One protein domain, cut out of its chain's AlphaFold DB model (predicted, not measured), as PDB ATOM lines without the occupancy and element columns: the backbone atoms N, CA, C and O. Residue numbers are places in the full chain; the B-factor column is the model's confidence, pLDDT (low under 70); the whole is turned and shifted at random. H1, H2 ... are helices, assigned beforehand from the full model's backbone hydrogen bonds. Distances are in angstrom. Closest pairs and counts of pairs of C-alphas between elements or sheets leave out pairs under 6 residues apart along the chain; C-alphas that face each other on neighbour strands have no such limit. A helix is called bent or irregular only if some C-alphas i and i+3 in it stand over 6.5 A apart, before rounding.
ATOM      1  N   ASN A 303      -0.156  28.627 140.860       92.81
ATOM      2  CA  ASN A 303      -0.438  27.689 139.776       92.81
ATOM      3  C   ASN A 303       0.585  27.827 138.636       92.81
ATOM      4  O   ASN A 303       0.284  28.389 137.585       92.81
ATOM      5  N   LEU A 304       1.803  27.316 138.852       96.31
ATOM      6  CA  LEU A 304       2.921  27.440 137.904       96.31
ATOM      7  C   LEU A 304       2.632  26.940 136.467       96.31
ATOM      8  O   LEU A 304       3.138  27.572 135.540       96.31
ATOM      9  N   PRO A 305       1.817  25.891 136.226       96.38
ATOM     10  CA  PRO A 305       1.435  25.495 134.862       96.38
ATOM     11  C   PRO A 305       0.690  26.583 134.069       96.38
ATOM     12  O   PRO A 305       0.732  26.610 132.843       96.38
ATOM     13  N   TYR A 306       0.029  27.516 134.758       96.94
ATOM     14  CA  TYR A 306      -0.712  28.627 134.151       96.94
ATOM     15  C   TYR A 306      -0.049  29.975 134.437       96.94
ATOM     16  O   TYR A 306      -0.701  31.014 134.407       96.94
ATOM     17  N   ASP A 307       1.252  29.973 134.712       97.06
ATOM     18  CA  ASP A 307       2.000  31.170 135.057       97.06
ATOM     19  C   ASP A 307       2.873  31.649 133.890       97.06
ATOM     20  O   ASP A 307       3.681  30.902 133.330       97.06
ATOM     21  N   TYR A 308       2.731  32.925 133.524       97.12
ATOM     22  CA  TYR A 308       3.481  33.525 132.420       97.12
ATOM     23  C   TYR A 308       5.000  33.486 132.647       97.12
ATOM     24  O   TYR A 308       5.759  33.177 131.722       97.12
ATOM     25  N   GLU A 309       5.466  33.782 133.862       96.81
ATOM     26  CA  GLU A 309       6.895  33.795 134.182       96.81
ATOM     27  C   GLU A 309       7.459  32.372 134.322       96.81
ATOM     28  O   GLU A 309       8.624  32.151 133.979       96.81
ATOM     29  N   ALA A 310       6.649  31.391 134.734       97.62
ATOM     30  CA  ALA A 310       7.010  29.972 134.676       97.62
ATOM     31  C   ALA A 310       7.197  29.488 133.231       97.62
ATOM     32  O   ALA A 310       8.254  28.939 132.901       97.62
ATOM     33  N   LEU A 311       6.230  29.760 132.347       97.75
ATOM     34  CA  LEU A 311       6.342  29.431 130.924       97.75
ATOM     35  C   LEU A 311       7.566  30.117 130.300       97.75
ATOM     36  O   LEU A 311       8.341  29.506 129.557       97.75
ATOM     37  N   ARG A 312       7.796  31.385 130.649       97.56
ATOM     38  CA  ARG A 312       8.990  32.128 130.241       97.56
ATOM     39  C   ARG A 312      10.273  31.477 130.733       97.56
ATOM     40  O   ARG A 312      11.231  31.375 129.967       97.56
ATOM     41  N   ALA A 313      10.319  31.055 131.990       97.75
ATOM     42  CA  ALA A 313      11.470  30.377 132.567       97.75
ATOM     43  C   ALA A 313      11.776  29.045 131.869       97.75
ATOM     44  O   ALA A 313      12.954  28.715 131.735       97.75
ATOM     45  N   ALA A 314      10.752  28.337 131.388       96.25
ATOM     46  CA  ALA A 314      10.901  27.105 130.622       96.25
ATOM     47  C   ALA A 314      11.403  27.352 129.187       96.25
ATOM     48  O   ALA A 314      12.341  26.706 128.727       96.25
ATOM     49  N   LEU A 315      10.822  28.324 128.477       94.44
ATOM     50  CA  LEU A 315      11.103  28.553 127.053       94.44
ATOM     51  C   LEU A 315      12.331  29.432 126.779       94.44
ATOM     52  O   LEU A 315      12.932  29.346 125.705       94.44
ATOM     53  N   LYS A 316      12.711  30.317 127.710       94.81
ATOM     54  CA  LYS A 316      13.802  31.282 127.495       94.81
ATOM     55  C   LYS A 316      15.185  30.631 127.352       94.81
ATOM     56  O   LYS A 316      15.896  31.050 126.442       94.81
ATOM     57  N   PRO A 317      15.581  29.617 128.150       91.38
ATOM     58  CA  PRO A 317      16.838  28.891 127.930       91.38
ATOM     59  C   PRO A 317      16.943  28.260 126.534       91.38
ATOM     60  O   PRO A 317      18.043  28.057 126.030       91.38
ATOM     61  N   LEU A 318      15.798  27.999 125.899       84.56
ATOM     62  CA  LEU A 318      15.685  27.384 124.576       84.56
ATOM     63  C   LEU A 318      15.623  28.425 123.446       84.56
ATOM     64  O   LEU A 318      15.540  28.061 122.279       84.56
ATOM     65  N   ASN A 319      15.640  29.723 123.775       86.00
ATOM     66  CA  ASN A 319      15.383  30.834 122.850       86.00
ATOM     67  C   ASN A 319      14.023  30.754 122.126       86.00
ATOM     68  O   ASN A 319      13.841  31.365 121.076       86.00
ATOM     69  N   LEU A 320      13.051  30.031 122.692       87.94
ATOM     70  CA  LEU A 320      11.734  29.824 122.080       87.94
ATOM     71  C   LEU A 320      10.683  30.830 122.555       87.94
ATOM     72  O   LEU A 320       9.663  31.009 121.896       87.94
ATOM     73  N   PHE A 321      10.920  31.498 123.685       94.06
ATOM     74  CA  PHE A 321       9.899  32.333 124.318       94.06
ATOM     75  C   PHE A 321       9.430  33.483 123.420       94.06
ATOM     76  O   PHE A 321       8.246  33.589 123.109       94.06
ATOM     77  N   ASP A 322      10.363  34.318 122.959       92.06
ATOM     78  CA  ASP A 322      10.024  35.450 122.096       92.06
ATOM     79  C   ASP A 322       9.491  34.987 120.735       92.06
ATOM     80  O   ASP A 322       8.670  35.674 120.137       92.06
ATOM     81  N   LEU A 323       9.908  33.812 120.255       88.44
ATOM     82  CA  LEU A 323       9.382  33.234 119.023       88.44
ATOM     83  C   LEU A 323       7.892  32.899 119.172       88.44
ATOM     84  O   LEU A 323       7.087  33.425 118.412       88.44
ATOM     85  N   ILE A 324       7.520  32.125 120.198       90.12
ATOM     86  CA  ILE A 324       6.129  31.726 120.484       90.12
ATOM     87  C   ILE A 324       5.230  32.947 120.700       90.12
ATOM     88  O   ILE A 324       4.132  33.020 120.147       90.12
ATOM     89  N   LEU A 325       5.704  33.955 121.441       93.31
ATOM     90  CA  LEU A 325       4.938  35.183 121.681       93.31
ATOM     91  C   LEU A 325       4.613  35.973 120.409       93.31
ATOM     92  O   LEU A 325       3.654  36.742 120.413       93.31
ATOM     93  N   ASN A 326       5.413  35.819 119.355       92.31
ATOM     94  CA  ASN A 326       5.275  36.566 118.109       92.31
ATOM     95  C   ASN A 326       4.845  35.686 116.923       92.31
ATOM     96  O   ASN A 326       4.838  36.186 115.796       92.31
ATOM     97  N   LEU A 327       4.490  34.416 117.156       91.19
ATOM     98  CA  LEU A 327       3.904  33.566 116.122       91.19
ATOM     99  C   LEU A 327       2.609  34.182 115.598       91.19
ATOM    100  O   LEU A 327       1.812  34.752 116.357       91.19
ATOM    101  N   LEU A 328       2.398  34.036 114.294       92.44
ATOM    102  CA  LEU A 328       1.104  34.313 113.695       92.44
ATOM    103  C   LEU A 328       0.071  33.288 114.192       92.44
ATOM    104  O   LEU A 328       0.437  32.164 114.548       92.44
ATOM    105  N   PRO A 329      -1.222  33.640 114.203       94.62
ATOM    106  CA  PRO A 329      -2.279  32.741 114.659       94.62
ATOM    107  C   PRO A 329      -2.270  31.368 113.975       94.62
ATOM    108  O   PRO A 329      -2.385  30.342 114.641       94.62
ATOM    109  N   GLU A 330      -2.067  31.334 112.660       91.50
ATOM    110  CA  GLU A 330      -2.015  30.109 111.858       91.50
ATOM    111  C   GLU A 330      -0.798  29.241 112.213       91.50
ATOM    112  O   GLU A 330      -0.892  28.017 112.245       91.50
ATOM    113  N   GLU A 331       0.339  29.870 112.520       88.75
ATOM    114  CA  GLU A 331       1.568  29.178 112.926       88.75
ATOM    115  C   GLU A 331       1.429  28.591 114.333       88.75
ATOM    116  O   GLU A 331       1.852  27.463 114.577       88.75
ATOM    117  N   LEU A 332       0.804  29.324 115.261       93.31
ATOM    118  CA  LEU A 332       0.547  28.827 116.612       93.31
ATOM    119  C   LEU A 332      -0.458  27.669 116.601       93.31
ATOM    120  O   LEU A 332      -0.254  26.674 117.294       93.31
ATOM    121  N   LEU A 333      -1.518  27.780 115.802       92.25
ATOM    122  CA  LEU A 333      -2.470  26.696 115.587       92.25
ATOM    123  C   LEU A 333      -1.763  25.453 115.039       92.25
ATOM    124  O   LEU A 333      -1.922  24.363 115.583       92.25
ATOM    125  N   LEU A 334      -0.945  25.626 114.000       87.75
ATOM    126  CA  LEU A 334      -0.181  24.531 113.426       87.75
ATOM    127  C   LEU A 334       0.750  23.893 114.459       87.75
ATOM    128  O   LEU A 334       0.760  22.673 114.587       87.75
ATOM    129  N   LEU A 335       1.496  24.700 115.219       87.12
ATOM    130  CA  LEU A 335       2.373  24.214 116.281       87.12
ATOM    131  C   LEU A 335       1.622  23.304 117.259       87.12
ATOM    132  O   LEU A 335       2.145  22.249 117.615       87.12
ATOM    133  N   ARG A 336       0.391  23.666 117.647       91.56
ATOM    134  CA  ARG A 336      -0.434  22.864 118.565       91.56
ATOM    135  C   ARG A 336      -0.808  21.489 118.018       91.56
ATOM    136  O   ARG A 336      -0.968  20.556 118.802       91.56
ATOM    137  N   TYR A 337      -0.911  21.351 116.699       86.31
ATOM    138  CA  TYR A 337      -1.161  20.068 116.047       86.31
ATOM    139  C   TYR A 337       0.090  19.196 115.924       86.31
ATOM    140  O   TYR A 337       0.001  18.062 115.470       86.31
ATOM    141  N   LEU A 338       1.274  19.668 116.308       84.31
ATOM    142  CA  LEU A 338       2.492  18.880 116.169       84.31
ATOM    143  C   LEU A 338       2.790  18.087 117.447       84.31
ATOM    144  O   LEU A 338       2.604  18.557 118.567       84.31
ATOM    145  N   ALA A 339       3.298  16.861 117.283       83.56
ATOM    146  CA  ALA A 339       3.560  15.957 118.407       83.56
ATOM    147  C   ALA A 339       4.546  16.540 119.437       83.56
ATOM    148  O   ALA A 339       4.370  16.323 120.635       83.56
ATOM    149  N   GLY A 340       5.544  17.311 118.986       82.81
ATOM    150  CA  GLY A 340       6.494  17.951 119.894       82.81
ATOM    151  C   GLY A 340       5.833  18.946 120.836       82.81
ATOM    152  O   GLY A 340       6.132  18.925 122.024       82.81
ATOM    153  N   TYR A 341       4.866  19.742 120.366       87.81
ATOM    154  CA  TYR A 341       4.121  20.645 121.245       87.81
ATOM    155  C   TYR A 341       3.410  19.886 122.372       87.81
ATOM    156  O   TYR A 341       3.553  20.264 123.532       87.81
ATOM    157  N   SER A 342       2.700  18.795 122.056       87.50
ATOM    158  CA  SER A 342       2.017  17.998 123.085       87.50
ATOM    159  C   SER A 342       3.009  17.490 124.124       87.50
ATOM    160  O   SER A 342       2.817  17.723 125.313       87.50
ATOM    161  N   ARG A 343       4.114  16.882 123.671       86.00
ATOM    162  CA  ARG A 343       5.159  16.400 124.578       86.00
ATOM    163  C   ARG A 343       5.753  17.535 125.419       86.00
ATOM    164  O   ARG A 343       6.076  17.313 126.583       86.00
ATOM    165  N   PHE A 344       5.904  18.736 124.851       90.12
ATOM    166  CA  PHE A 344       6.438  19.891 125.572       90.12
ATOM    167  C   PHE A 344       5.550  20.279 126.725       90.12
ATOM    168  O   PHE A 344       6.037  20.401 127.846       90.12
ATOM    169  N   ILE A 345       4.265  20.466 126.438       92.50
ATOM    170  CA  ILE A 345       3.307  20.865 127.456       92.50
ATOM    171  C   ILE A 345       3.214  19.788 128.538       92.50
ATOM    172  O   ILE A 345       3.261  20.134 129.709       92.50
ATOM    173  N   ASP A 346       3.201  18.501 128.178       90.19
ATOM    174  CA  ASP A 346       3.142  17.413 129.164       90.19
ATOM    175  C   ASP A 346       4.343  17.439 130.134       90.19
ATOM    176  O   ASP A 346       4.186  17.284 131.348       90.19
ATOM    177  N   VAL A 347       5.558  17.666 129.618       91.06
ATOM    178  CA  VAL A 347       6.767  17.787 130.452       91.06
ATOM    179  C   VAL A 347       6.764  19.084 131.255       91.06
ATOM    180  O   VAL A 347       7.124  19.060 132.433       91.06
ATOM    181  N   PHE A 348       6.373  20.202 130.641       94.00
ATOM    182  CA  PHE A 348       6.273  21.493 131.311       94.00
ATOM    183  C   PHE A 348       5.300  21.427 132.486       94.00
ATOM    184  O   PHE A 348       5.690  21.798 133.589       94.00
ATOM    185  N   ASP A 349       4.099  20.892 132.278       93.38
ATOM    186  CA  ASP A 349       3.082  20.749 133.315       93.38
ATOM    187  C   ASP A 349       3.598  19.884 134.462       93.38
ATOM    188  O   ASP A 349       3.524  20.301 135.616       93.38
ATOM    189  N   ARG A 350       4.191  18.719 134.165       92.44
ATOM    190  CA  ARG A 350       4.774  17.842 135.194       92.44
ATOM    191  C   ARG A 350       5.824  18.574 136.033       92.44
ATOM    192  O   ARG A 350       5.717  18.587 137.255       92.44
ATOM    193  N   ILE A 351       6.793  19.230 135.389       93.12
ATOM    194  CA  ILE A 351       7.831  20.006 136.090       93.12
ATOM    195  C   ILE A 351       7.195  21.133 136.908       93.12
ATOM    196  O   ILE A 351       7.593  21.371 138.046       93.12
ATOM    197  N   ALA A 352       6.217  21.837 136.344       95.44
ATOM    198  CA  ALA A 352       5.567  22.962 136.995       95.44
ATOM    199  C   ALA A 352       4.725  22.537 138.209       95.44
ATOM    200  O   ALA A 352       4.660  23.299 139.169       95.44
ATOM    201  N   TYR A 353       4.137  21.335 138.209       93.56
ATOM    202  CA  TYR A 353       3.450  20.767 139.374       93.56
ATOM    203  C   TYR A 353       4.407  20.267 140.465       93.56
ATOM    204  O   TYR A 353       4.051  20.300 141.640       93.56
ATOM    205  N   GLU A 354       5.602  19.804 140.098       93.44
ATOM    206  CA  GLU A 354       6.618  19.324 141.049       93.44
ATOM    207  C   GLU A 354       7.467  20.458 141.649       93.44
ATOM    208  O   GLU A 354       8.072  20.296 142.708       93.44
ATOM    209  N   CYS A 355       7.525  21.613 140.983       95.38
ATOM    210  CA  CYS A 355       8.287  22.770 141.441       95.38
ATOM    211  C   CYS A 355       7.484  23.657 142.403       95.38
ATOM    212  O   CYS A 355       6.307  23.938 142.207       95.38
ATOM    213  N   GLU A 356       8.176  24.231 143.384       95.94
ATOM    214  CA  GLU A 356       7.628  25.232 144.308       95.94
ATOM    215  C   GLU A 356       7.804  26.667 143.784       95.94
ATOM    216  O   GLU A 356       7.212  27.613 144.302       95.94
ATOM    217  N   SER A 357       8.665  26.871 142.776       96.81
ATOM    218  CA  SER A 357       8.967  28.208 142.256       96.81
ATOM    219  C   SER A 357       9.413  28.233 140.793       96.81
ATOM    220  O   SER A 357      10.035  27.301 140.277       96.81
ATOM    221  N   VAL A 358       9.222  29.392 140.151       97.19
ATOM    222  CA  VAL A 358       9.725  29.710 138.799       97.19
ATOM    223  C   VAL A 358      11.244  29.494 138.670       97.19
ATOM    224  O   VAL A 358      11.740  29.138 137.600       97.19
ATOM    225  N   SER A 359      12.009  29.687 139.750       97.38
ATOM    226  CA  SER A 359      13.463  29.481 139.734       97.38
ATOM    227  C   SER A 359      13.849  28.008 139.575       97.38
ATOM    228  O   SER A 359      14.848  27.715 138.915       97.38
ATOM    229  N   GLN A 360      13.083  27.085 140.162       96.81
ATOM    230  CA  GLN A 360      13.316  25.648 139.997       96.81
ATOM    231  C   GLN A 360      12.999  25.222 138.561       96.81
ATOM    232  O   GLN A 360      13.851  24.607 137.922       96.81
ATOM    233  N   ILE A 361      11.868  25.676 138.002       96.62
ATOM    234  CA  ILE A 361      11.514  25.454 136.588       96.62
ATOM    235  C   ILE A 361      12.648  25.929 135.673       96.62
ATOM    236  O   ILE A 361      13.135  25.175 134.830       96.62
ATOM    237  N   ARG A 362      13.145  27.156 135.886       96.88
ATOM    238  CA  ARG A 362      14.278  27.701 135.121       96.88
ATOM    239  C   ARG A 362      15.497  26.781 135.166       96.88
ATOM    240  O   ARG A 362      16.154  26.613 134.143       96.88
ATOM    241  N   LYS A 363      15.819  26.215 136.333       95.31
ATOM    242  CA  LYS A 363      16.969  25.319 136.514       95.31
ATOM    243  C   LYS A 363      16.809  24.038 135.692       95.31
ATOM    244  O   LYS A 363      17.742  23.698 134.971       95.31
ATOM    245  N   TYR A 364      15.649  23.377 135.750       93.38
ATOM    246  CA  TYR A 364      15.378  22.163 134.965       93.38
ATOM    247  C   TYR A 364      15.551  22.407 133.464       93.38
ATOM    248  O   TYR A 364      16.321  21.712 132.798       93.38
ATOM    249  N   PHE A 365      14.907  23.451 132.939       92.75
ATOM    250  CA  PHE A 365      14.980  23.759 131.511       92.75
ATOM    251  C   PHE A 365      16.349  24.300 131.079       92.75
ATOM    252  O   PHE A 365      16.763  24.049 129.950       92.75
ATOM    253  N   ALA A 366      17.095  24.985 131.951       93.56
ATOM    254  CA  ALA A 366      18.467  25.399 131.655       93.56
ATOM    255  C   ALA A 366      19.436  24.208 131.554       93.56
ATOM    256  O   ALA A 366      20.295  24.205 130.673       93.56
ATOM    257  N   ILE A 367      19.283  23.190 132.411       90.94
ATOM    258  CA  ILE A 367      20.074  21.952 132.330       90.94
ATOM    259  C   ILE A 367      19.773  21.232 131.009       90.94
ATOM    260  O   ILE A 367      20.700  20.972 130.239       90.94
ATOM    261  N   ALA A 368      18.491  21.022 130.690       87.62
ATOM    262  CA  ALA A 368      18.080  20.403 129.427       87.62
ATOM    263  C   ALA A 368      18.594  21.185 128.201       87.62
ATOM    264  O   ALA A 368      19.112  20.598 127.250       87.62
ATOM    265  N   ALA A 369      18.532  22.522 128.245       88.88
ATOM    266  CA  ALA A 369      19.069  23.383 127.194       88.88
ATOM    267  C   ALA A 369      20.584  23.214 127.013       88.88
ATOM    268  O   ALA A 369      21.068  23.179 125.884       88.88
ATOM    269  N   SER A 370      21.341  23.099 128.110       89.44
ATOM    270  CA  SER A 370      22.801  22.969 128.053       89.44
ATOM    271  C   SER A 370      23.244  21.664 127.382       89.44
ATOM    272  O   SER A 370      24.128  21.696 126.519       89.44
ATOM    273  N   ASN A 371      22.542  20.560 127.662       85.12
ATOM    274  CA  ASN A 371      22.761  19.259 127.023       85.12
ATOM    275  C   ASN A 371      22.427  19.283 125.520       85.12
ATOM    276  O   ASN A 371      23.025  18.553 124.733       85.12
ATOM    277  N   CYS A 372      21.512  20.167 125.103       84.31
ATOM    278  CA  CYS A 372      21.081  20.337 123.712       84.31
ATOM    279  C   CYS A 372      21.705  21.546 122.993       84.31
ATOM    280  O   CYS A 372      21.271  21.890 121.892       84.31
ATOM    281  N   SER A 373      22.712  22.200 123.577       83.50
ATOM    282  CA  SER A 373      23.218  23.500 123.107       83.50
ATOM    283  C   SER A 373      23.642  23.520 121.631       83.50
ATOM    284  O   SER A 373      23.328  24.474 120.919       83.50
ATOM    285  N   SER A 374      24.286  22.457 121.139       82.06
ATOM    286  CA  SER A 374      24.696  22.342 119.732       82.06
ATOM    287  C   SER A 374      23.504  22.268 118.771       82.06
ATOM    288  O   SER A 374      23.504  22.946 117.745       82.06
ATOM    289  N   LYS A 375      22.457  21.508 119.124       80.69
ATOM    290  CA  LYS A 375      21.211  21.407 118.344       80.69
ATOM    291  C   LYS A 375      20.446  22.729 118.353       80.69
ATOM    292  O   LYS A 375      20.004  23.180 117.302       80.69
ATOM    293  N   ILE A 376      20.361  23.382 119.516       77.19
ATOM    294  CA  ILE A 376      19.696  24.685 119.661       77.19
ATOM    295  C   ILE A 376      20.378  25.746 118.794       77.19
ATOM    296  O   ILE A 376      19.704  26.510 118.104       77.19
ATOM    297  N   GLN A 377      21.713  25.780 118.796       80.62
ATOM    298  CA  GLN A 377      22.468  26.735 117.991       80.62
ATOM    299  C   GLN A 377      22.263  26.508 116.488       80.62
ATOM    300  O   GLN A 377      22.148  27.482 115.745       80.62
ATOM    301  N   GLN A 378      22.183  25.249 116.047       80.56
ATOM    302  CA  GLN A 378      21.921  24.915 114.647       80.56
ATOM    303  C   GLN A 378      20.516  25.356 114.217       80.56
ATOM    304  O   GLN A 378      20.398  26.162 113.297       80.56
ATOM    305  N   SER A 379      19.464  24.950 114.936       76.81
ATOM    306  CA  SER A 379      18.094  25.354 114.590       76.81
ATOM    307  C   SER A 379      17.885  26.866 114.672       76.81
ATOM    308  O   SER A 379      17.078  27.418 113.932       76.81
ATOM    309  N   LYS A 380      18.635  27.583 115.521       78.00
ATOM    310  CA  LYS A 380      18.625  29.053 115.515       78.00
ATOM    311  C   LYS A 380      19.129  29.618 114.187       78.00
ATOM    312  O   LYS A 380      18.503  30.527 113.646       78.00
ATOM    313  N   LEU A 381      20.239  29.096 113.664       81.25
ATOM    314  CA  LEU A 381      20.766  29.506 112.360       81.25
ATOM    315  C   LEU A 381      19.770  29.183 111.242       81.25
ATOM    316  O   LEU A 381      19.570  30.010 110.350       81.25
ATOM    317  N   ASP A 382      19.104  28.033 111.328       78.38
ATOM    318  CA  ASP A 382      18.098  27.613 110.354       78.38
ATOM    319  C   ASP A 382      16.851  28.511 110.412       78.38
ATOM    320  O   ASP A 382      16.413  29.022 109.382       78.38
ATOM    321  N   LEU A 383      16.350  28.840 111.605       74.75
ATOM    322  CA  LEU A 383      15.248  29.793 111.796       74.75
ATOM    323  C   LEU A 383      15.608  31.213 111.341       74.75
ATOM    324  O   LEU A 383      14.776  31.899 110.743       74.75
ATOM    325  N   GLU A 384      16.826  31.689 111.606       78.25
ATOM    326  CA  GLU A 384      17.299  32.989 111.116       78.25
ATOM    327  C   GLU A 384      17.390  33.011 109.588       78.25
ATOM    328  O   GLU A 384      17.025  34.011 108.964       78.25
ATOM    329  N   LYS A 385      17.840  31.911 108.980       78.56
ATOM    330  CA  LYS A 385      17.890  31.745 107.529       78.56
ATOM    331  C   LYS A 385      16.484  31.732 106.925       78.56
ATOM    332  O   LYS A 385      16.217  32.548 106.045       78.56
ATOM    333  N   ILE A 386      15.569  30.924 107.464       73.81
ATOM    334  CA  ILE A 386      14.155  30.876 107.050       73.81
ATOM    335  C   ILE A 386      13.510  32.266 107.170       73.81
ATOM    336  O   ILE A 386      12.806  32.716 106.265       73.81
ATOM    337  N   ASN A 387      13.784  32.990 108.260       70.06
ATOM    338  CA  ASN A 387      13.265  34.344 108.456       70.06
ATOM    339  C   ASN A 387      13.855  35.370 107.476       70.06
ATOM    340  O   ASN A 387      13.144  36.292 107.075       70.06
ATOM    341  N   LYS A 388      15.127  35.239 107.080       74.25
ATOM    342  CA  LYS A 388      15.754  36.106 106.065       74.25
ATOM    343  C   LYS A 388      15.256  35.806 104.653       74.25
ATOM    344  O   LYS A 388      15.134  36.725 103.852       74.25
ATOM    345  N   GLU A 389      14.934  34.552 104.365       77.19
ATOM    346  CA  GLU A 389      14.448  34.089 103.058       77.19
ATOM    347  C   GLU A 389      12.933  34.328 102.850       77.19
ATOM    348  O   GLU A 389      12.365  33.889 101.852       77.19
ATOM    349  N   ARG A 390      12.262  35.037 103.775       58.31
ATOM    350  CA  ARG A 390      10.800  35.219 103.844       58.31
ATOM    351  C   ARG A 390      10.141  35.629 102.516       58.31
ATOM    352  O   ARG A 390      10.086  36.809 102.180       58.31
ATOM    353  N   LEU A 391       9.496  34.646 101.879       53.62
ATOM    354  CA  LEU A 391       8.143  34.777 101.317       53.62
ATOM    355  C   LEU A 391       7.378  33.437 101.199       53.62
ATOM    356  O   LEU A 391       6.165  33.476 101.314       53.62
ATOM    357  N   ASN A 392       8.024  32.259 101.116       55.38
ATOM    358  CA  ASN A 392       7.301  31.007 100.775       55.38
ATOM    359  C   ASN A 392       7.417  29.802 101.748       55.38
ATOM    360  O   ASN A 392       6.897  28.740 101.426       55.38
ATOM    361  N   LEU A 393       8.058  29.904 102.923       58.38
ATOM    362  CA  LEU A 393       8.365  28.724 103.772       58.38
ATOM    363  C   LEU A 393       7.871  28.831 105.228       58.38
ATOM    364  O   LEU A 393       8.579  28.473 106.167       58.38
ATOM    365  N   ARG A 394       6.646  29.324 105.453       62.22
ATOM    366  CA  ARG A 394       6.093  29.473 106.820       62.22
ATOM    367  C   ARG A 394       5.860  28.139 107.545       62.22
ATOM    368  O   ARG A 394       6.040  28.071 108.757       62.22
ATOM    369  N   SER A 395       5.548  27.058 106.824       63.25
ATOM    370  CA  SER A 395       5.402  25.714 107.413       63.25
ATOM    371  C   SER A 395       6.693  25.202 108.070       63.25
ATOM    372  O   SER A 395       6.629  24.431 109.026       63.25
ATOM    373  N   HIS A 396       7.861  25.673 107.622       67.50
ATOM    374  CA  HIS A 396       9.159  25.235 108.145       67.50
ATOM    375  C   HIS A 396       9.464  25.806 109.534       67.50
ATOM    376  O   HIS A 396      10.102  25.134 110.337       67.50
ATOM    377  N   VAL A 397       8.952  26.998 109.871       67.94
ATOM    378  CA  VAL A 397       9.149  27.590 111.209       67.94
ATOM    379  C   VAL A 397       8.519  26.712 112.288       67.94
ATOM    380  O   VAL A 397       9.147  26.439 113.307       67.94
ATOM    381  N   SER A 398       7.299  26.220 112.054       69.00
ATOM    382  CA  SER A 398       6.606  25.357 113.022       69.00
ATOM    383  C   SER A 398       7.290  23.995 113.171       69.00
ATOM    384  O   SER A 398       7.395  23.480 114.282       69.00
ATOM    385  N   GLN A 399       7.809  23.430 112.075       69.94
ATOM    386  CA  GLN A 399       8.551  22.164 112.095       69.94
ATOM    387  C   GLN A 399       9.885  22.280 112.847       69.94
ATOM    388  O   GLN A 399      10.196  21.417 113.665       69.94
ATOM    389  N   GLU A 400      10.639  23.362 112.645       70.81
ATOM    390  CA  GLU A 400      11.895  23.602 113.371       70.81
ATOM    391  C   GLU A 400      11.672  23.825 114.872       70.81
ATOM    392  O   GLU A 400      12.419  23.296 115.697       70.81
ATOM    393  N   ILE A 401      10.607  24.545 115.254       72.88
ATOM    394  CA  ILE A 401      10.217  24.679 116.669       72.88
ATOM    395  C   ILE A 401       9.984  23.297 117.286       72.88
ATOM    396  O   ILE A 401      10.415  23.039 118.407       72.88
ATOM    397  N   VAL A 402       9.336  22.393 116.557       71.44
ATOM    398  CA  VAL A 402       9.060  21.032 117.030       71.44
ATOM    399  C   VAL A 402      10.316  20.191 117.145       71.44
ATOM    400  O   VAL A 402      10.486  19.519 118.156       71.44
ATOM    401  N   TYR A 403      11.211  20.257 116.162       73.19
ATOM    402  CA  TYR A 403      12.485  19.547 116.226       73.19
ATOM    403  C   TYR A 403      13.314  19.980 117.444       73.19
ATOM    404  O   TYR A 403      13.853  19.139 118.171       73.19
ATOM    405  N   LEU A 404      13.355  21.288 117.715       69.31
ATOM    406  CA  LEU A 404      13.970  21.850 118.918       69.31
ATOM    407  C   LEU A 404      13.323  21.292 120.182       69.31
ATOM    408  O   LEU A 404      14.010  20.764 121.057       69.31
ATOM    409  N   ILE A 405      11.999  21.395 120.255       75.50
ATOM    410  CA  ILE A 405      11.216  20.900 121.377       75.50
ATOM    411  C   ILE A 405      11.517  19.412 121.635       75.50
ATOM    412  O   ILE A 405      11.842  19.044 122.760       75.50
ATOM    413  N   ASP A 406      11.501  18.564 120.610       75.12
ATOM    414  CA  ASP A 406      11.708  17.120 120.750       75.12
ATOM    415  C   ASP A 406      13.095  16.751 121.261       75.12
ATOM    416  O   ASP A 406      13.228  15.902 122.147       75.12
ATOM    417  N   ALA A 407      14.132  17.410 120.740       68.75
ATOM    418  CA  ALA A 407      15.495  17.199 121.206       68.75
ATOM    419  C   ALA A 407      15.634  17.516 122.702       68.75
ATOM    420  O   ALA A 407      16.308  16.786 123.427       68.75
ATOM    421  N   ILE A 408      14.972  18.580 123.157       65.44
ATOM    422  CA  ILE A 408      15.056  19.085 124.530       65.44
ATOM    423  C   ILE A 408      14.237  18.226 125.497       65.44
ATOM    424  O   ILE A 408      14.656  18.009 126.632       65.44
ATOM    425  N   LEU A 409      13.085  17.711 125.070       69.31
ATOM    426  CA  LEU A 409      12.213  16.914 125.935       69.31
ATOM    427  C   LEU A 409      12.788  15.554 126.295       69.31
ATOM    428  O   LEU A 409      12.513  15.053 127.390       69.31
ATOM    429  N   LEU A 410      13.605  14.983 125.409       70.25
ATOM    430  CA  LEU A 410      14.373  13.784 125.718       70.25
ATOM    431  C   LEU A 410      15.305  14.040 126.912       70.25
ATOM    432  O   LEU A 410      15.292  13.277 127.874       70.25
ATOM    433  N   GLU A 411      16.028  15.160 126.906       72.94
ATOM    434  CA  GLU A 411      16.941  15.544 127.991       72.94
ATOM    435  C   GLU A 411      16.206  15.961 129.271       72.94
ATOM    436  O   GLU A 411      16.595  15.572 130.369       72.94
ATOM    437  N   ALA A 412      15.113  16.723 129.154       65.69
ATOM    438  CA  ALA A 412      14.320  17.140 130.310       65.69
ATOM    439  C   ALA A 412      13.672  15.941 131.022       65.69
ATOM    440  O   ALA A 412      13.575  15.934 132.246       65.69
ATOM    441  N   SER A 413      13.266  14.914 130.270       66.38
ATOM    442  CA  SER A 413      12.732  13.677 130.846       66.38
ATOM    443  C   SER A 413      13.807  12.866 131.568       66.38
ATOM    444  O   SER A 413      13.521  12.324 132.630       66.38
ATOM    445  N   LEU A 414      15.038  12.833 131.041       68.12
ATOM    446  CA  LEU A 414      16.185  12.200 131.704       68.12
ATOM    447  C   LEU A 414      16.614  12.932 132.981       68.12
ATOM    448  O   LEU A 414      17.124  12.304 133.895       68.12
ATOM    449  N   ALA A 415      16.414  14.249 133.063       65.56
ATOM    450  CA  ALA A 415      16.711  15.016 134.275       65.56
ATOM    451  C   ALA A 415      15.692  14.799 135.413       65.56
ATOM    452  O   ALA A 415      15.950  15.218 136.542       65.56
ATOM    453  N   LEU A 416      14.529  14.213 135.108       63.75
ATOM    454  CA  LEU A 416      13.468  13.903 136.074       63.75
ATOM    455  C   LEU A 416      13.517  12.455 136.575       63.75
ATOM    456  O   LEU A 416      12.988  12.179 137.650       63.75
ATOM    457  N   SER A 417      14.111  11.548 135.796       69.88
ATOM    458  CA  SER A 417      14.433  10.174 136.205       69.88
ATOM    459  C   SER A 417      15.715  10.125 137.022       69.88
ATOM    460  O   SER A 417      15.741   9.374 138.021       69.88
TER     461      SER A 417
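What this domain is: This is residues 303 to 417 of the 417 residues of an uncharacterized protein of Anabaena cylindrica (strain ATCC 27899 / PCC 7122) (UniProt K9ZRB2). A long helical hairpin, H6 and H7, runs lengthwise through this all-helix domain, with H4 packed on H7 and H3 on residues 394 to 402 of H7. Toward the later part of H7, two side-by-side helices, H1 and H5, form a second group, and H5 makes a corner with H7; the hairpin's tip, residues 388 to 393, sticks out at the far end. The printed part has 115 residues with seven named helices, H1 to H7 in chain order, and no named strand. It is compact, with a radius of gyration of the C-alphas of 13.8 A, yet elongated, spanning 44 by 28 by 21 A.

How they stand to each other: Start at H1, residues 308 to 318, and H2, residues 321 to 325: they only just touch, only at the corner, with 3 pairs of C-alphas within 8 A, Leu 315 and Phe 321 closest at 4.8 A. H3, residues 329 to 336, is apart from H1. H4, residues 339 to 354, only just touches H1, with 3 pairs of C-alphas within 8 A, the closest Ala 314 and Phe 348 at 7.3 A. H5, residues 358 to 371, touches H1 at a shallow tilt of 15 degrees, the same way; the C-alphas of Ala 313 and Arg 362 are closest, 4.6 A apart. Go on to H6, residues 373 to 388, and H7, residues 394 to 414, a hairpin at a shallow tilt of 11 degrees, opposite ways, closest at the C-alphas of Ile 376 and Leu 404, 6.4 A. H7 is the hub, touching four helices. Its closest C-alphas to H4 are Val 402 and Gly 340, 4.9 A, at a steep tilt of 41 degrees. With residues 394 to 402 alone it touches H3, closest at Ser 398 and Leu 335, 5.5 A between C-alphas. With residues 408 to 412 alone it touches H5, about perpendicular at 80 degrees, the C-alphas of Ala 412 and Ala 368 closest at 5.1 A. Every O i to N i+4 pair is within hydrogen-bond range in H2, H3, H4, H5 and H6; in H1 it is 5 of 7 and in H7 15 of 17.

Where its parts are: Find C-alpha 308 at (3.481, 33.525, 132.420), where H1 begins; H1 is irregular, but only just, with C-alphas 314 and 317 6.8 A apart. H4 measures 23.1 A, H5 20.4 A and H6 22.5 A. H7, 31.9 A long, ends at C-alpha 414, (16.185, 12.200, 131.704).

The domain as a whole: The two C-alphas farthest apart, Glu 356 and Leu 391, are 44.0 A from each other. The printed part has no cut, and each link between helices is tight. The mean pLDDT of the printed part is 84.0; look for values under 70 at residues 390 to 399, 404, 407 to 409 and 412 to 417.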